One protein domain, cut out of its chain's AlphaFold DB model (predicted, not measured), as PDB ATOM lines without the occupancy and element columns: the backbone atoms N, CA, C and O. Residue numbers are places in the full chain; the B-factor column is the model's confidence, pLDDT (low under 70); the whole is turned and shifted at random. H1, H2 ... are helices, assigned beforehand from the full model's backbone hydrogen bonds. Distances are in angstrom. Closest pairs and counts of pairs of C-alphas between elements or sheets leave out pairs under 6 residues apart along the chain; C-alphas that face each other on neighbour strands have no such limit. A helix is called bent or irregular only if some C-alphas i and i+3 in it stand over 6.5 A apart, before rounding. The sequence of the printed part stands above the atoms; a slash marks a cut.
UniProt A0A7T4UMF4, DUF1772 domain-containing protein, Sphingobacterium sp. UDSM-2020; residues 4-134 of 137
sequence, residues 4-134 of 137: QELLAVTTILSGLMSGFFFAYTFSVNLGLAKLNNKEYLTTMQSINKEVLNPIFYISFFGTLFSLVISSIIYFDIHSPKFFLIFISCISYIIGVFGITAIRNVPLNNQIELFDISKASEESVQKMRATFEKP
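AT A GLANCE: This is residues 4 to 134 of the 137 residues of the protein "DUF1772 domain-containing protein" of Sphingobacterium sp. UDSM-2020 (UniProt A0A7T4UMF4). Helices make a rod: H3 packs on H1 and H4a toward one end, H2 on H4b and H5 toward the other. The printed part has 131 residues with five named helices. It is all helix and loose, spanning 61 by 23 by 21 A, with a radius of gyration of the C-alphas of 18.2 A.

IN THESE COORDINATES: Find C-alpha 4 at (-10.739, -23.405, -11.091), where H1, residues 4 to 32, begins. H2 is residues 37 to 50, H3 54 to 73. H4, 80 to 112, assigned as one helix by its hydrogen bonds, is bent: C-alphas 102 and 105, 6.7 A apart, end arm H4a and begin arm H4b. H5, 121 to 134, ends at (-12.692, -49.520, 15.726). H1 and H5 are irregular.

HOW THE PARTS SIT: H1 touches H3 at a steep 45 degrees, closest at C-alphas 13 and 63, 5.2 A. H3 and H4a are a hairpin, closest at C-alphas 67 and 89, 5.1 A. H2 touches H4b, closest at C-alphas 45 and 112, 5.7 A. In H2, H3 and H4b every O i to N i+4 pair is within hydrogen-bond range.

THE WHOLE: The printed part has no cut, no long link and no pLDDT under 70.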
ATOM      1  N   GLN A   4     -11.074 -22.052 -10.627       87.62
ATOM      2  CA  GLN A   4     -10.739 -23.405 -11.091       87.62
ATOM      3  C   GLN A   4      -9.463 -23.985 -10.454       87.62
ATOM      4  O   GLN A   4      -9.429 -25.172 -10.149       87.62
ATOM      5  N   GLU A   5      -8.435 -23.164 -10.223       93.62
ATOM      6  CA  GLU A   5      -7.188 -23.585  -9.567       93.62
ATOM      7  C   GLU A   5      -7.462 -23.997  -8.113       93.62
ATOM      8  O   GLU A   5      -6.924 -24.998  -7.649       93.62
ATOM      9  N   LEU A   6      -8.368 -23.287  -7.426       95.25
ATOM     10  CA  LEU A   6      -8.813 -23.654  -6.079       95.25
ATOM     11  C   LEU A   6      -9.436 -25.048  -6.062       95.25
ATOM     12  O   LEU A   6      -9.037 -25.873  -5.249       95.25
ATOM     13  N   LEU A   7     -10.383 -25.323  -6.964       95.75
ATOM     14  CA  LEU A   7     -11.033 -26.634  -7.012       95.75
ATOM     15  C   LEU A   7     -10.043 -27.748  -7.334       95.75
ATOM     16  O   LEU A   7     -10.130 -28.807  -6.726       95.75
ATOM     17  N   ALA A   8      -9.081 -27.508  -8.229       97.31
ATOM     18  CA  ALA A   8      -8.030 -28.480  -8.511       97.31
ATOM     19  C   ALA A   8      -7.218 -28.809  -7.247       97.31
ATOM     20  O   ALA A   8      -7.034 -29.982  -6.921       97.31
ATOM     21  N   VAL A   9      -6.800 -27.787  -6.492       97.19
ATOM     22  CA  VAL A   9      -6.101 -27.967  -5.212       97.19
ATOM     23  C   VAL A   9      -6.985 -28.702  -4.201       97.19
ATOM     24  O   VAL A   9      -6.534 -29.669  -3.592       97.19
ATOM     25  N   THR A  10      -8.254 -28.309  -4.053       97.62
ATOM     26  CA  THR A  10      -9.213 -28.972  -3.157       97.62
ATOM     27  C   THR A  10      -9.391 -30.445  -3.504       97.62
ATOM     28  O   THR A  10      -9.371 -31.287  -2.607       97.62
ATOM     29  N   THR A  11      -9.525 -30.781  -4.788       97.88
ATOM     30  CA  THR A  11      -9.638 -32.167  -5.256       97.88
ATOM     31  C   THR A  11      -8.375 -32.964  -4.950       97.88
ATOM     32  O   THR A  11      -8.485 -34.078  -4.448       97.88
ATOM     33  N   ILE A  12      -7.187 -32.400  -5.191       98.44
ATOM     34  CA  ILE A  12      -5.913 -33.073  -4.896       98.44
ATOM     35  C   ILE A  12      -5.788 -33.355  -3.396       98.44
ATOM     36  O   ILE A  12      -5.531 -34.494  -3.014       98.44
ATOM     37  N   LEU A  13      -6.019 -32.355  -2.542       98.50
ATOM     38  CA  LEU A  13      -5.922 -32.513  -1.088       98.50
ATOM     39  C   LEU A  13      -6.956 -33.523  -0.560       98.50
ATOM     40  O   LEU A  13      -6.609 -34.420   0.209       98.50
ATOM     41  N   SER A  14      -8.196 -33.452  -1.057       98.19
ATOM     42  CA  SER A  14      -9.250 -34.419  -0.717       98.19
ATOM     43  C   SER A  14      -8.878 -35.838  -1.150       98.19
ATOM     44  O   SER A  14      -9.099 -36.789  -0.401       98.19
ATOM     45  N   GLY A  15      -8.280 -35.988  -2.336       98.38
ATOM     46  CA  GLY A  15      -7.783 -37.260  -2.852       98.38
ATOM     47  C   GLY A  15      -6.650 -37.839  -2.006       98.38
ATOM     48  O   GLY A  15      -6.679 -39.027  -1.694       98.38
ATOM     49  N   LEU A  16      -5.702 -37.007  -1.560       98.44
ATOM     50  CA  LEU A  16      -4.631 -37.421  -0.645       98.44
ATOM     51  C   LEU A  16      -5.198 -37.937   0.681       98.44
ATOM     52  O   LEU A  16      -4.813 -39.012   1.135       98.44
ATOM     53  N   MET A  17      -6.152 -37.214   1.277       98.56
ATOM     54  CA  MET A  17      -6.779 -37.637   2.531       98.56
ATOM     55  C   MET A  17      -7.619 -38.903   2.361       98.56
ATOM     56  O   MET A  17      -7.521 -39.819   3.175       98.56
ATOM     57  N   SER A  18      -8.403 -38.993   1.286       98.19
ATOM     58  CA  SER A  18      -9.163 -40.201   0.962       98.19
ATOM     59  C   SER A  18      -8.242 -41.406   0.765       98.19
ATOM     60  O   SER A  18      -8.495 -42.456   1.351       98.19
ATOM     61  N   GLY A  19      -7.146 -41.246   0.017       98.38
ATOM     62  CA  GLY A  19      -6.142 -42.287  -0.193       98.38
ATOM     63  C   GLY A  19      -5.453 -42.715   1.103       98.38
ATOM     64  O   GLY A  19      -5.291 -43.910   1.334       98.38
ATOM     65  N   PHE A  20      -5.118 -41.763   1.979       98.06
ATOM     66  CA  PHE A  20      -4.567 -42.045   3.305       98.06
ATOM     67  C   PHE A  20      -5.516 -42.930   4.126       98.06
ATOM     68  O   PHE A  20      -5.117 -44.001   4.580       98.06
ATOM     69  N   PHE A  21      -6.792 -42.546   4.261       96.44
ATOM     70  CA  PHE A  21      -7.764 -43.347   5.013       96.44
ATOM     71  C   PHE A  21      -8.039 -44.701   4.357       96.44
ATOM     72  O   PHE A  21      -8.084 -45.716   5.048       96.44
ATOM     73  N   PHE A  22      -8.156 -44.739   3.029       97.81
ATOM     74  CA  PHE A  22      -8.351 -45.972   2.273       97.81
ATOM     75  C   PHE A  22      -7.202 -46.965   2.502       97.81
ATOM     76  O   PHE A  22      -7.444 -48.133   2.808       97.81
ATOM     77  N   ALA A  23      -5.951 -46.498   2.422       98.12
ATOM     78  CA  ALA A  23      -4.777 -47.323   2.690       98.12
ATOM     79  C   ALA A  23      -4.783 -47.865   4.127       98.12
ATOM     80  O   ALA A  23      -4.464 -49.038   4.342       98.12
ATOM     81  N   TYR A  24      -5.194 -47.052   5.105       97.00
ATOM     82  CA  TYR A  24      -5.305 -47.509   6.488       97.00
ATOM     83  C   TYR A  24      -6.366 -48.591   6.670       97.00
ATOM     84  O   TYR A  24      -6.075 -49.628   7.263       97.00
ATOM     85  N   THR A  25      -7.561 -48.391   6.118       96.56
ATOM     86  CA  THR A  25      -8.672 -49.343   6.232       96.56
ATOM     87  C   THR A  25      -8.361 -50.683   5.571       96.56
ATOM     88  O   THR A  25      -8.593 -51.725   6.176       96.56
ATOM     89  N   PHE A  26      -7.831 -50.673   4.346       97.44
ATOM     90  CA  PHE A  26      -7.729 -51.889   3.530       97.44
ATOM     91  C   PHE A  26      -6.336 -52.521   3.493       97.44
ATOM     92  O   PHE A  26      -6.177 -53.593   2.917       97.44
ATOM     93  N   SER A  27      -5.326 -51.892   4.099       97.81
ATOM     94  CA  SER A  27      -3.964 -52.433   4.130       97.81
ATOM     95  C   SER A  27      -3.312 -52.285   5.499       97.81
ATOM     96  O   SER A  27      -2.976 -53.294   6.118       97.81
ATOM     97  N   VAL A  28      -3.126 -51.056   5.995       97.81
ATOM     98  CA  VAL A  28      -2.288 -50.815   7.187       97.81
ATOM     99  C   VAL A  28      -2.887 -51.476   8.426       97.81
ATOM    100  O   VAL A  28      -2.204 -52.267   9.067       97.81
ATOM    101  N   ASN A  29      -4.164 -51.236   8.737       97.56
ATOM    102  CA  ASN A  29      -4.793 -51.798   9.937       97.56
ATOM    103  C   ASN A  29      -4.888 -53.330   9.877       97.56
ATOM    104  O   ASN A  29      -4.641 -53.996  10.881       97.56
ATOM    105  N   LEU A  30      -5.167 -53.898   8.698       97.88
ATOM    106  CA  LEU A  30      -5.216 -55.351   8.502       97.88
ATOM    107  C   LEU A  30      -3.841 -56.007   8.681       97.88
ATOM    108  O   LEU A  30      -3.746 -57.098   9.246       97.88
ATOM    109  N   GLY A  31      -2.778 -55.346   8.214       98.12
ATOM    110  CA  GLY A  31      -1.400 -55.787   8.414       98.12
ATOM    111  C   GLY A  31      -0.974 -55.684   9.877       98.12
ATOM    112  O   GLY A  31      -0.478 -56.659  10.442       98.12
ATOM    113  N   LEU A  32      -1.236 -54.541  10.519       98.12
ATOM    114  CA  LEU A  32      -0.932 -54.325  11.935       98.12
ATOM    115  C   LEU A  32      -1.639 -55.343  12.831       98.12
ATOM    116  O   LEU A  32      -1.030 -55.838  13.775       98.12
ATOM    117  N   ALA A  33      -2.875 -55.734  12.507       97.06
ATOM    118  CA  ALA A  33      -3.622 -56.727  13.276       97.06
ATOM    119  C   ALA A  33      -2.934 -58.102  13.368       97.06
ATOM    120  O   ALA A  33      -3.246 -58.895  14.259       97.06
ATOM    121  N   LYS A  34      -1.973 -58.400  12.484       97.69
ATOM    122  CA  LYS A  34      -1.176 -59.637  12.528       97.69
ATOM    123  C   LYS A  34      -0.041 -59.605  13.553       97.69
ATOM    124  O   LYS A  34       0.485 -60.664  13.880       97.69
ATOM    125  N   LEU A  35       0.334 -58.428  14.049       98.25
ATOM    126  CA  LEU A  35       1.380 -58.272  15.059       98.25
ATOM    127  C   LEU A  35       0.929 -58.823  16.414       98.25
ATOM    128  O   LEU A  35      -0.271 -58.920  16.698       98.25
ATOM    129  N   ASN A  36       1.884 -59.147  17.289       98.19
ATOM    130  CA  ASN A  36       1.551 -59.445  18.681       98.19
ATOM    131  C   ASN A  36       1.147 -58.164  19.442       98.19
ATOM    132  O   ASN A  36       1.288 -57.047  18.945       98.19
ATOM    133  N   ASN A  37       0.624 -58.306  20.665       98.25
ATOM    134  CA  ASN A  37       0.040 -57.170  21.387       98.25
ATOM    135  C   ASN A  37       1.041 -56.040  21.675       98.25
ATOM    136  O   ASN A  37       0.687 -54.869  21.546       98.25
ATOM    137  N   LYS A  38       2.284 -56.376  22.045       97.81
ATOM    138  CA  LYS A  38       3.315 -55.371  22.349       97.81
ATOM    139  C   LYS A  38       3.792 -54.677  21.076       97.81
ATOM    140  O   LYS A  38       3.902 -53.453  21.062       97.81
ATOM    141  N   GLU A  39       4.028 -55.439  20.012       98.31
ATOM    142  CA  GLU A  39       4.438 -54.913  18.704       98.31
ATOM    143  C   GLU A  39       3.380 -53.992  18.103       98.31
ATOM    144  O   GLU A  39       3.717 -52.897  17.655       98.31
ATOM    145  N   TYR A  40       2.105 -54.393  18.146       98.50
ATOM    146  CA  TYR A  40       0.988 -53.572  17.684       98.50
ATOM    147  C   TYR A  40       0.986 -52.211  18.386       98.50
ATOM    148  O   TYR A  40       1.006 -51.171  17.728       98.50
ATOM    149  N   LEU A  41       1.001 -52.212  19.725       98.38
ATOM    150  CA  LEU A  41       0.904 -50.973  20.494       98.38
ATOM    151  C   LEU A  41       2.138 -50.082  20.298       98.38
ATOM    152  O   LEU A  41       1.995 -48.879  20.106       98.38
ATOM    153  N   THR A  42       3.336 -50.673  20.278       98.31
ATOM    154  CA  THR A  42       4.596 -49.941  20.057       98.31
ATOM    155  C   THR A  42       4.629 -49.308  18.663       98.31
ATOM    156  O   THR A  42       5.032 -48.153  18.492       98.31
ATOM    157  N   THR A  43       4.156 -50.044  17.654       98.44
ATOM    158  CA  THR A  43       4.063 -49.550  16.276       98.44
ATOM    159  C   THR A  43       3.048 -48.416  16.179       98.44
ATOM    160  O   THR A  43       3.354 -47.377  15.599       98.44
ATOM    161  N   MET A  44       1.875 -48.554  16.807       97.94
ATOM    162  CA  MET A  44       0.860 -47.498  16.823       97.94
ATOM    163  C   MET A  44       1.314 -46.236  17.562       97.94
ATOM    164  O   MET A  44       1.050 -45.142  17.071       97.94
ATOM    165  N   GLN A  45       2.042 -46.351  18.681       98.44
ATOM    166  CA  GLN A  45       2.665 -45.191  19.342       98.44
ATOM    167  C   GLN A  45       3.632 -44.463  18.398       98.44
ATOM    168  O   GLN A  45       3.597 -43.240  18.293       98.44
ATOM    169  N   SER A  46       4.461 -45.211  17.665       98.38
ATOM    170  CA  SER A  46       5.410 -44.629  16.707       98.38
ATOM    171  C   SER A  46       4.687 -43.938  15.545       98.38
ATOM    172  O   SER A  46       4.965 -42.782  15.240       98.38
ATOM    173  N   ILE A  47       3.691 -44.598  14.946       98.12
ATOM    174  CA  ILE A  47       2.865 -44.029  13.869       98.12
ATOM    175  C   ILE A  47       2.148 -42.754  14.334       98.12
ATOM    176  O   ILE A  47       2.136 -41.762  13.606       98.12
ATOM    177  N   ASN A  48       1.576 -42.754  15.541       97.12
ATOM    178  CA  ASN A  48       0.864 -41.600  16.093       97.12
ATOM    179  C   ASN A  48       1.767 -40.374  16.281       97.12
ATOM    180  O   ASN A  48       1.274 -39.252  16.192       97.12
ATOM    181  N   LYS A  49       3.071 -40.569  16.506       97.06
ATOM    182  CA  LYS A  49       4.056 -39.478  16.557       97.06
ATOM    183  C   LYS A  49       4.411 -38.988  15.161       97.06
ATOM    184  O   LYS A  49       4.334 -37.794  14.893       97.06
ATOM    185  N   GLU A  50       4.737 -39.911  14.262       97.62
ATOM    186  CA  GLU A  50       5.237 -39.577  12.924       97.62
ATOM    187  C   GLU A  50       4.160 -38.993  11.998       97.62
ATOM    188  O   GLU A  50       4.467 -38.211  11.096       97.62
ATOM    189  N   VAL A  51       2.878 -39.311  12.218       96.88
ATOM    190  CA  VAL A  51       1.777 -38.718  11.439       96.88
ATOM    191  C   VAL A  51       1.637 -37.210  11.683       96.88
ATOM    192  O   VAL A  51       1.118 -36.499  10.824       96.88
ATOM    193  N   LEU A  52       2.137 -36.684  12.807       96.12
ATOM    194  CA  LEU A  52       2.091 -35.259  13.158       96.12
ATOM    195  C   LEU A  52       3.211 -34.464  12.470       96.12
ATOM    196  O   LEU A  52       3.997 -33.762  13.102       96.12
ATOM    197  N   ASN A  53       3.269 -34.568  11.145       97.56
ATOM    198  CA  ASN A  53       4.257 -33.898  10.308       97.56
ATOM    199  C   ASN A  53       3.613 -32.829   9.399       97.56
ATOM    200  O   ASN A  53       2.397 -32.848   9.163       97.56
ATOM    201  N   PRO A  54       4.410 -31.898   8.836       98.19
ATOM    202  CA  PRO A  54       3.884 -30.806   8.016       98.19
ATOM    203  C   PRO A  54       3.061 -31.254   6.803       98.19
ATOM    204  O   PRO A  54       2.073 -30.604   6.474       98.19
ATOM    205  N   ILE A  55       3.420 -32.361   6.147       97.69
ATOM    206  CA  ILE A  55       2.722 -32.834   4.942       97.69
ATOM    207  C   ILE A  55       1.322 -33.339   5.287       97.69
ATOM    208  O   ILE A  55       0.355 -33.001   4.597       97.69
ATOM    209  N   PHE A  56       1.196 -34.093   6.382       97.75
ATOM    210  CA  PHE A  56      -0.106 -34.506   6.889       97.75
ATOM    211  C   PHE A  56      -0.947 -33.293   7.284       97.75
ATOM    212  O   PHE A  56      -2.091 -33.188   6.854       97.75
ATOM    213  N   TYR A  57      -0.384 -32.332   8.027       98.06
ATOM    214  CA  TYR A  57      -1.125 -31.135   8.431       98.06
ATOM    215  C   TYR A  57      -1.604 -30.297   7.246       98.06
ATOM    216  O   TYR A  57      -2.765 -29.888   7.226       98.06
ATOM    217  N   ILE A  58      -0.754 -30.080   6.239       98.44
ATOM    218  CA  ILE A  58      -1.133 -29.375   5.009       98.44
ATOM    219  C   ILE A  58      -2.263 -30.121   4.297       98.44
ATOM    220  O   ILE A  58      -3.231 -29.497   3.875       98.44
ATOM    221  N   SER A  59      -2.184 -31.447   4.203       98.19
ATOM    222  CA  SER A  59      -3.220 -32.255   3.551       98.19
ATOM    223  C   SER A  59      -4.538 -32.217   4.332       98.19
ATOM    224  O   SER A  59      -5.594 -31.927   3.768       98.19
ATOM    225  N   PHE A  60      -4.480 -32.423   5.647       98.56
ATOM    226  CA  PHE A  60      -5.639 -32.535   6.525       98.56
ATOM    227  C   PHE A  60      -6.369 -31.198   6.710       98.56
ATOM    228  O   PHE A  60      -7.577 -31.106   6.465       98.56
ATOM    229  N   PHE A  61      -5.649 -30.145   7.107       98.56
ATOM    230  CA  PHE A  61      -6.229 -28.815   7.304       98.56
ATOM    231  C   PHE A  61      -6.429 -28.074   5.983       98.56
ATOM    232  O   PHE A  61      -7.411 -27.350   5.833       98.56
ATOM    233  N   GLY A  62      -5.557 -28.278   4.995       98.38
ATOM    234  CA  GLY A  62      -5.732 -27.695   3.666       98.38
ATOM    235  C   GLY A  62      -6.989 -28.214   2.974       98.38
ATOM    236  O   GLY A  62      -7.718 -27.422   2.377       98.38
ATOM    237  N   THR A  63      -7.313 -29.507   3.104       98.62
ATOM    238  CA  THR A  63      -8.597 -30.039   2.616       98.62
ATOM    239  C   THR A  63      -9.769 -29.327   3.289       98.62
ATOM    240  O   THR A  63     -10.639 -28.805   2.595       98.62
ATOM    241  N   LEU A  64      -9.753 -29.224   4.625       98.56
ATOM    242  CA  LEU A  64     -10.799 -28.546   5.396       98.56
ATOM    243  C   LEU A  64     -11.009 -27.101   4.929       98.56
ATOM    244  O   LEU A  64     -12.113 -26.723   4.539       98.56
ATOM    245  N   PHE A  65      -9.951 -26.292   4.948       98.50
ATOM    246  CA  PHE A  65     -10.060 -24.877   4.611       98.50
ATOM    247  C   PHE A  65     -10.413 -24.667   3.144       98.50
ATOM    248  O   PHE A  65     -11.249 -23.821   2.836       98.50
ATOM    249  N   SER A  66      -9.834 -25.449   2.232       98.19
ATOM    250  CA  SER A  66     -10.121 -25.296   0.807       98.19
ATOM    251  C   SER A  66     -11.557 -25.699   0.452       98.19
ATOM    252  O   SER A  66     -12.164 -25.034  -0.385       98.19
ATOM    253  N   LEU A  67     -12.150 -26.694   1.127       98.44
ATOM    254  CA  LEU A  67     -13.571 -27.038   0.985       98.44
ATOM    255  C   LEU A  67     -14.491 -25.935   1.523       98.44
ATOM    256  O   LEU A  67     -15.464 -25.576   0.856       98.44
ATOM    257  N   VAL A  68     -14.171 -25.357   2.687       98.31
ATOM    258  CA  VAL A  68     -14.933 -24.236   3.265       98.31
ATOM    259  C   VAL A  68     -14.881 -23.020   2.341       98.31
ATOM    260  O   VAL A  68     -15.919 -22.478   1.964       98.31
ATOM    261  N   ILE A  69     -13.681 -22.625   1.909       98.12
ATOM    262  CA  ILE A  69     -13.481 -21.489   1.002       98.12
ATOM    263  C   ILE A  69     -14.179 -21.744  -0.340       98.12
ATOM    264  O   ILE A  69     -14.868 -20.859  -0.844       98.12
ATOM    265  N   SER A  70     -14.065 -22.954  -0.898       97.62
ATOM    266  CA  SER A  70     -14.761 -23.325  -2.136       97.62
ATOM    267  C   SER A  70     -16.278 -23.230  -1.983       97.62
ATOM    268  O   SER A  70     -16.938 -22.716  -2.881       97.62
ATOM    269  N   SER A  71     -16.832 -23.668  -0.850       97.25
ATOM    270  CA  SER A  71     -18.275 -23.593  -0.583       97.25
ATOM    271  C   SER A  71     -18.776 -22.148  -0.534       97.25
ATOM    272  O   SER A  71     -19.850 -21.859  -1.050       97.25
ATOM    273  N   ILE A  72     -17.988 -21.236   0.044       97.19
ATOM    274  CA  ILE A  72     -18.320 -19.805   0.120       97.19
ATOM    275  C   ILE A  72     -18.221 -19.147  -1.263       97.19
ATOM    276  O   ILE A  72     -19.134 -18.440  -1.676       97.19
ATOM    277  N   ILE A  73     -17.130 -19.388  -1.999       96.81
ATOM    278  CA  ILE A  73     -16.892 -18.768  -3.315       96.81
ATOM    279  C   ILE A  73     -17.910 -19.239  -4.357       96.81
ATOM    280  O   ILE A  73     -18.332 -18.453  -5.201       96.81
ATOM    281  N   TYR A  74     -18.283 -20.519  -4.322       95.81
ATOM    282  CA  TYR A  74     -19.254 -21.107  -5.245       95.81
ATOM    283  C   TYR A  74     -20.680 -21.107  -4.694       95.81
ATOM    284  O   TYR A  74     -21.500 -21.886  -5.174       95.81
ATOM    285  N   PHE A  75     -20.979 -20.268  -3.701       97.12
ATOM    286  CA  PHE A  75     -22.320 -20.160  -3.147       97.12
ATOM    287  C   PHE A  75     -23.317 -19.696  -4.214       97.12
ATOM    288  O   PHE A  75     -23.295 -18.550  -4.659       97.12
ATOM    289  N   ASP A  76     -24.193 -20.611  -4.609       96.81
ATOM    290  CA  ASP A  76     -25.322 -20.360  -5.493       96.81
ATOM    291  C   ASP A  76     -26.374 -21.445  -5.245       96.81
ATOM    292  O   ASP A  76     -26.184 -22.613  -5.590       96.81
ATOM    293  N   ILE A  77     -27.494 -21.053  -4.639       95.69
ATOM    294  CA  ILE A  77     -28.582 -21.964  -4.260       95.69
ATOM    295  C   ILE A  77     -29.275 -22.619  -5.462       95.69
ATOM    296  O   ILE A  77     -29.980 -23.610  -5.289       95.69
ATOM    297  N   HIS A  78     -29.083 -22.091  -6.671       97.06
ATOM    298  CA  HIS A  78     -29.631 -22.659  -7.898       97.06
ATOM    299  C   HIS A  78     -28.621 -23.546  -8.638       97.06
ATOM    300  O   HIS A  78     -28.976 -24.186  -9.629       97.06
ATOM    301  N   SER A  79     -27.376 -23.630  -8.160       96.06
ATOM    302  CA  SER A  79     -26.308 -24.383  -8.810       96.06
ATOM    303  C   SER A  79     -26.123 -25.773  -8.194       96.06
ATOM    304  O   SER A  79     -25.717 -25.888  -7.036       96.06
ATOM    305  N   PRO A  80     -26.280 -26.867  -8.963       96.12
ATOM    306  CA  PRO A  80     -25.925 -28.210  -8.491       96.12
ATOM    307  C   PRO A  80     -24.463 -28.321  -8.036       96.12
ATOM    308  O   PRO A  80     -24.139 -29.071  -7.117       96.12
ATOM    309  N   LYS A  81     -23.569 -27.533  -8.651       95.31
ATOM    310  CA  LYS A  81     -22.147 -27.481  -8.295       95.31
ATOM    311  C   LYS A  81     -21.938 -27.031  -6.849       95.31
ATOM    312  O   LYS A  81     -21.093 -27.607  -6.166       95.31
ATOM    313  N   PHE A  82     -22.696 -26.033  -6.392       96.50
ATOM    314  CA  PHE A  82     -22.632 -25.565  -5.010       96.50
ATOM    315  C   PHE A  82     -22.933 -26.710  -4.041       96.50
ATOM    316  O   PHE A  82     -22.134 -26.978  -3.147       96.50
ATOM    317  N   PHE A  83     -24.030 -27.439  -4.264       98.00
ATOM    318  CA  PHE A  83     -24.431 -28.537  -3.387       98.00
ATOM    319  C   PHE A  83     -23.395 -29.662  -3.330       98.00
ATOM    320  O   PHE A  83     -23.132 -30.174  -2.246       98.00
ATOM    321  N   LEU A  84     -22.752 -30.015  -4.448       97.69
ATOM    322  CA  LEU A  84     -21.679 -31.019  -4.448       97.69
ATOM    323  C   LEU A  84     -20.487 -30.594  -3.577       97.69
ATOM    324  O   LEU A  84     -19.981 -31.392  -2.784       97.69
ATOM    325  N   ILE A  85     -20.054 -29.336  -3.695       97.81
ATOM    326  CA  ILE A  85     -18.946 -28.788  -2.900       97.81
ATOM    327  C   ILE A  85     -19.351 -28.702  -1.424       97.81
ATOM    328  O   ILE A  85     -18.601 -29.136  -0.551       97.81
ATOM    329  N   PHE A  86     -20.552 -28.195  -1.151       98.19
ATOM    330  CA  PHE A  86     -21.068 -28.013   0.199       98.19
ATOM    331  C   PHE A  86     -21.241 -29.345   0.935       98.19
ATOM    332  O   PHE A  86     -20.766 -29.487   2.060       98.19
ATOM    333  N   ILE A  87     -21.843 -30.354   0.295       98.38
ATOM    334  CA  ILE A  87     -21.972 -31.699   0.872       98.38
ATOM    335  C   ILE A  87     -20.586 -32.285   1.146       98.38
ATOM    336  O   ILE A  87     -20.355 -32.775   2.246       98.38
ATOM    337  N   SER A  88     -19.639 -32.159   0.208       98.19
ATOM    338  CA  SER A  88     -18.255 -32.611   0.420       98.19
ATOM    339  C   SER A  88     -17.610 -31.926   1.631       98.19
ATOM    340  O   SER A  88     -16.957 -32.581   2.444       98.19
ATOM    341  N   CYS A  89     -17.837 -30.618   1.793       98.62
ATOM    342  CA  CYS A  89     -17.369 -29.846   2.940       98.62
ATOM    343  C   CYS A  89     -17.959 -30.365   4.258       98.62
ATOM    344  O   CYS A  89     -17.215 -30.621   5.204       98.62
ATOM    345  N   ILE A  90     -19.278 -30.561   4.324       98.69
ATOM    346  CA  ILE A  90     -19.957 -31.067   5.524       98.69
ATOM    347  C   ILE A  90     -19.517 -32.499   5.845       98.69
ATOM    348  O   ILE A  90     -19.209 -32.799   7.000       98.69
ATOM    349  N   SER A  91     -19.409 -33.370   4.841       98.38
ATOM    350  CA  SER A  91     -18.906 -34.734   5.009       98.38
ATOM    351  C   SER A  91     -17.481 -34.752   5.559       98.38
ATOM    352  O   SER A  91     -17.197 -35.537   6.461       98.38
ATOM    353  N   TYR A  92     -16.596 -33.872   5.081       98.62
ATOM    354  CA  TYR A  92     -15.233 -33.778   5.600       98.62
ATOM    355  C   TYR A  92     -15.199 -33.233   7.035       98.62
ATOM    356  O   TYR A  92     -14.531 -33.804   7.898       98.62
ATOM    357  N   ILE A  93     -15.955 -32.168   7.324       98.69
ATOM    358  CA  ILE A  93     -16.041 -31.585   8.672       98.69
ATOM    359  C   ILE A  93     -16.528 -32.623   9.680       98.69
ATOM    360  O   ILE A  93     -15.927 -32.776  10.737       98.69
ATOM    361  N   ILE A  94     -17.602 -33.343   9.369       98.44
ATOM    362  CA  ILE A  94     -18.203 -34.284  10.314       98.44
ATOM    363  C   ILE A  94     -17.400 -35.585  10.349       98.44
ATOM    364  O   ILE A  94     -16.949 -36.006  11.413       98.44
ATOM    365  N   GLY A  95     -17.212 -36.214   9.188       96.81
ATOM    366  CA  GLY A  95     -16.681 -37.569   9.071       96.81
ATOM    367  C   GLY A  95     -15.171 -37.667   9.259       96.81
ATOM    368  O   GLY A  95     -14.698 -38.657   9.807       96.81
ATOM    369  N   VAL A  96     -14.415 -36.647   8.845       98.00
ATOM    370  CA  VAL A  96     -12.952 -36.651   8.972       98.00
ATOM    371  C   VAL A  96     -12.528 -35.829  10.176       98.00
ATOM    372  O   VAL A  96     -11.965 -36.371  11.127       98.00
ATOM    373  N   PHE A  97     -12.815 -34.529  10.170       98.00
ATOM    374  CA  PHE A  97     -12.323 -33.625  11.206       98.00
ATOM    375  C   PHE A  97     -12.968 -33.911  12.570       98.00
ATOM    376  O   PHE A  97     -12.264 -34.111  13.559       98.00
ATOM    377  N   GLY A  98     -14.299 -34.004  12.611       98.31
ATOM    378  CA  GLY A  98     -15.077 -34.233  13.824       98.31
ATOM    379  C   GLY A  98     -14.764 -35.575  14.480       98.31
ATOM    380  O   GLY A  98     -14.426 -35.614  15.663       98.31
ATOM    381  N   ILE A  99     -14.799 -36.671  13.715       97.62
ATOM    382  CA  ILE A  99     -14.417 -37.998  14.227       97.62
ATOM    383  C   ILE A  99     -12.964 -38.005  14.711       97.62
ATOM    384  O   ILE A  99     -12.682 -38.544  15.783       97.62
ATOM    385  N   THR A 100     -12.047 -37.361  13.983       97.44
ATOM    386  CA  THR A 100     -10.644 -37.290  14.405       97.44
ATOM    387  C   THR A 100     -10.498 -36.582  15.746       97.44
ATOM    388  O   THR A 100      -9.873 -37.128  16.651       97.44
ATOM    389  N   ALA A 101     -11.114 -35.412  15.913       97.62
ATOM    390  CA  ALA A 101     -11.010 -34.632  17.141       97.62
ATOM    391  C   ALA A 101     -11.680 -35.315  18.348       97.62
ATOM    392  O   ALA A 101     -11.126 -35.308  19.444       97.62
ATOM    393  N   ILE A 102     -12.862 -35.910  18.158       98.06
ATOM    394  CA  ILE A 102     -13.693 -36.430  19.260       98.06
ATOM    395  C   ILE A 102     -13.342 -37.877  19.623       98.06
ATOM    396  O   ILE A 102     -13.553 -38.298  20.760       98.06
ATOM    397  N   ARG A 103     -12.844 -38.672  18.670       96.12
ATOM    398  CA  ARG A 103     -12.613 -40.114  18.860       96.12
ATOM    399  C   ARG A 103     -11.148 -40.476  18.677       96.12
ATOM    400  O   ARG A 103     -10.551 -41.013  19.605       96.12
ATOM    401  N   ASN A 104     -10.564 -40.152  17.523       96.69
ATOM    402  CA  ASN A 104      -9.237 -40.666  17.169       96.69
ATOM    403  C   ASN A 104      -8.132 -40.035  18.026       96.69
ATOM    404  O   ASN A 104      -7.301 -40.757  18.560       96.69
ATOM    405  N   VAL A 105      -8.145 -38.713  18.221       97.31
ATOM    406  CA  VAL A 105      -7.160 -38.012  19.061       97.31
ATOM    407  C   VAL A 105      -7.221 -38.497  20.516       97.31
ATOM    408  O   VAL A 105      -6.175 -38.870  21.044       97.31
ATOM    409  N   PRO A 106      -8.397 -38.594  21.173       97.75
ATOM    410  CA  PRO A 106      -8.479 -39.189  22.506       97.75
ATOM    411  C   PRO A 106      -7.963 -40.627  22.578       97.75
ATOM    412  O   PRO A 106      -7.279 -40.973  23.539       97.75
ATOM    413  N   LEU A 107      -8.256 -41.458  21.576       96.88
ATOM    414  CA  LEU A 107      -7.781 -42.841  21.526       96.88
ATOM    415  C   LEU A 107      -6.252 -42.913  21.361       96.88
ATOM    416  O   LEU A 107      -5.588 -43.690  22.044       96.88
ATOM    417  N   ASN A 108      -5.690 -42.049  20.517       97.56
ATOM    418  CA  ASN A 108      -4.248 -41.917  20.314       97.56
ATOM    419  C   ASN A 108      -3.531 -41.417  21.574       97.56
ATOM    420  O   ASN A 108      -2.467 -41.927  21.916       97.56
ATOM    421  N   ASN A 109      -4.132 -40.486  22.315       97.56
ATOM    422  CA  ASN A 109      -3.575 -40.007  23.579       97.56
ATOM    423  C   ASN A 109      -3.572 -41.099  24.662       97.56
ATOM    424  O   ASN A 109      -2.643 -41.165  25.461       97.56
ATOM    425  N   GLN A 110      -4.587 -41.973  24.693       96.44
ATOM    426  CA  GLN A 110      -4.635 -43.087  25.651       96.44
ATOM    427  C   GLN A 110      -3.478 -44.066  25.452       96.44
ATOM    428  O   GLN A 110      -2.835 -44.450  26.427       96.44
ATOM    429  N   ILE A 111      -3.207 -44.458  24.203       96.56
ATOM    430  CA  ILE A 111      -2.095 -45.364  23.913       96.56
ATOM    431  C   ILE A 111      -0.742 -44.669  24.089       96.56
ATOM    432  O   ILE A 111       0.185 -45.303  24.574       96.56
ATOM    433  N   GLU A 112      -0.617 -43.379  23.768       96.50
ATOM    434  CA  GLU A 112       0.631 -42.622  23.954       96.50
ATOM    435  C   GLU A 112       1.073 -42.576  25.425       96.50
ATOM    436  O   GLU A 112       2.254 -42.707  25.730       96.50
ATOM    437  N   LEU A 113       0.118 -42.453  26.351       96.12
ATOM    438  CA  LEU A 113       0.385 -42.424  27.792       96.12
ATOM    439  C   LEU A 113       0.619 -43.816  28.408       96.12
ATOM    440  O   LEU A 113       0.942 -43.919  29.593       96.12
ATOM    441  N   PHE A 114       0.437 -44.894  27.643       97.62
ATOM    442  CA  PHE A 114       0.545 -46.261  28.142       97.62
ATOM    443  C   PHE A 114       1.993 -46.781  28.082       97.62
ATOM    444  O   PHE A 114       2.551 -46.995  27.006       97.62
ATOM    445  N   ASP A 115       2.604 -47.042  29.243       97.25
ATOM    446  CA  ASP A 115       3.959 -47.606  29.333       97.25
ATOM    447  C   ASP A 115       3.944 -49.131  29.118       97.25
ATOM    448  O   ASP A 115       3.798 -49.925  30.053       97.25
ATOM    449  N   ILE A 116       4.121 -49.544  27.859       97.25
ATOM    450  CA  ILE A 116       4.140 -50.953  27.431       97.25
ATOM    451  C   ILE A 116       5.259 -51.744  28.134       97.25
ATOM    452  O   ILE A 116       5.110 -52.947  28.354       97.25
ATOM    453  N   SER A 117       6.369 -51.093  28.507       95.44
ATOM    454  CA  SER A 117       7.537 -51.762  29.099       95.44
ATOM    455  C   SER A 117       7.304 -52.214  30.542       95.44
ATOM    456  O   SER A 117       7.902 -53.196  30.985       95.44
ATOM    457  N   LYS A 118       6.407 -51.526  31.261       96.00
ATOM    458  CA  LYS A 118       6.069 -51.810  32.664       96.00
ATOM    459  C   LYS A 118       4.721 -52.507  32.845       96.00
ATOM    460  O   LYS A 118       4.409 -52.947  33.949       96.00
ATOM    461  N   ALA A 119       3.907 -52.586  31.796       96.62
ATOM    462  CA  ALA A 119       2.577 -53.174  31.861       96.62
ATOM    463  C   ALA A 119       2.610 -54.714  31.912       96.62
ATOM    464  O   ALA A 119       3.423 -55.363  31.250       96.62
ATOM    465  N   SER A 120       1.668 -55.307  32.654       97.62
ATOM    466  CA  SER A 120       1.417 -56.753  32.605       97.62
ATOM    467  C   SER A 120       0.881 -57.173  31.234       97.62
ATOM    468  O   SER A 120       0.265 -56.375  30.525       97.62
ATOM    469  N   GLU A 121       1.056 -58.443  30.863       97.06
ATOM    470  CA  GLU A 121       0.561 -58.969  29.581       97.06
ATOM    471  C   GLU A 121      -0.954 -58.789  29.413       97.06
ATOM    472  O   GLU A 121      -1.410 -58.368  28.349       97.06
ATOM    473  N   GLU A 122      -1.720 -59.007  30.485       97.62
ATOM    474  CA  GLU A 122      -3.165 -58.769  30.515       97.62
ATOM    475  C   GLU A 122      -3.511 -57.298  30.225       97.62
ATOM    476  O   GLU A 122      -4.401 -57.002  29.425       97.62
ATOM    477  N   SER A 123      -2.768 -56.357  30.819       97.75
ATOM    478  CA  SER A 123      -2.984 -54.921  30.605       97.75
ATOM    479  C   SER A 123      -2.681 -54.514  29.163       97.75
ATOM    480  O   SER A 123      -3.443 -53.756  28.561       97.75
ATOM    481  N   VAL A 124      -1.601 -55.051  28.584       98.44
ATOM    482  CA  VAL A 124      -1.232 -54.842  27.175       98.44
ATOM    483  C   VAL A 124      -2.330 -55.386  26.254       98.44
ATOM    484  O   VAL A 124      -2.763 -54.694  25.332       98.44
ATOM    485  N   GLN A 125      -2.833 -56.596  26.514       98.12
ATOM    486  CA  GLN A 125      -3.919 -57.188  25.730       98.12
ATOM    487  C   GLN A 125      -5.200 -56.346  25.800       98.12
ATOM    488  O   GLN A 125      -5.823 -56.084  24.772       98.12
ATOM    489  N   LYS A 126      -5.578 -55.879  26.995       98.00
ATOM    490  CA  LYS A 126      -6.768 -55.040  27.197       98.00
ATOM    491  C   LYS A 126      -6.653 -53.682  26.502       98.00
ATOM    492  O   LYS A 126      -7.629 -53.215  25.908       98.00
ATOM    493  N   MET A 127      -5.472 -53.063  26.564       98.06
ATOM    494  CA  MET A 127      -5.193 -51.805  25.872       98.06
ATOM    495  C   MET A 127      -5.338 -51.985  24.359       98.06
ATOM    496  O   MET A 127      -6.091 -51.244  23.726       98.06
ATOM    497  N   ARG A 128      -4.721 -53.030  23.787       97.81
ATOM    498  CA  ARG A 128      -4.887 -53.352  22.364       97.81
ATOM    499  C   ARG A 128      -6.341 -53.597  22.000       97.81
ATOM    500  O   ARG A 128      -6.812 -52.985  21.057       97.81
ATOM    501  N   ALA A 129      -7.063 -54.437  22.738       96.56
ATOM    502  CA  ALA A 129      -8.453 -54.753  22.409       96.56
ATOM    503  C   ALA A 129      -9.344 -53.497  22.365       96.56
ATOM    504  O   ALA A 129     -10.268 -53.412  21.560       96.56
ATOM    505  N   THR A 130      -9.050 -52.509  23.214       95.94
ATOM    506  CA  THR A 130      -9.758 -51.222  23.234       95.94
ATOM    507  C   THR A 130      -9.364 -50.348  22.045       95.94
ATOM    508  O   THR A 130     -10.236 -49.761  21.404       95.94
ATOM    509  N   PHE A 131      -8.067 -50.280  21.739       97.00
ATOM    510  CA  PHE A 131      -7.534 -49.463  20.653       97.00
ATOM    511  C   PHE A 131      -7.861 -50.020  19.264       97.00
ATOM    512  O   PHE A 131      -8.216 -49.257  18.381       97.00
ATOM    513  N   GLU A 132      -7.751 -51.334  19.065       96.94
ATOM    514  CA  GLU A 132      -7.846 -52.006  17.763       96.94
ATOM    515  C   GLU A 132      -9.286 -52.145  17.262       96.94
ATOM    516  O   GLU A 132      -9.537 -52.087  16.059       96.94
ATOM    517  N   LYS A 133     -10.247 -52.297  18.181       94.31
ATOM    518  CA  LYS A 133     -11.652 -52.595  17.874       94.31
ATOM    519  C   LYS A 133     -12.287 -51.705  16.789       94.31
ATOM    520  O   LYS A 133     -13.020 -52.255  15.975       94.31
ATOM    521  N   PRO A 134     -12.074 -50.374  16.745       93.19
ATOM    522  CA  PRO A 134     -12.692 -49.520  15.726       93.19
ATOM    523  C   PRO A 134     -12.111 -49.689  14.314       93.19
ATOM    524  O   PRO A 134     -12.683 -49.159  13.365       93.19
TER     525      PRO A 134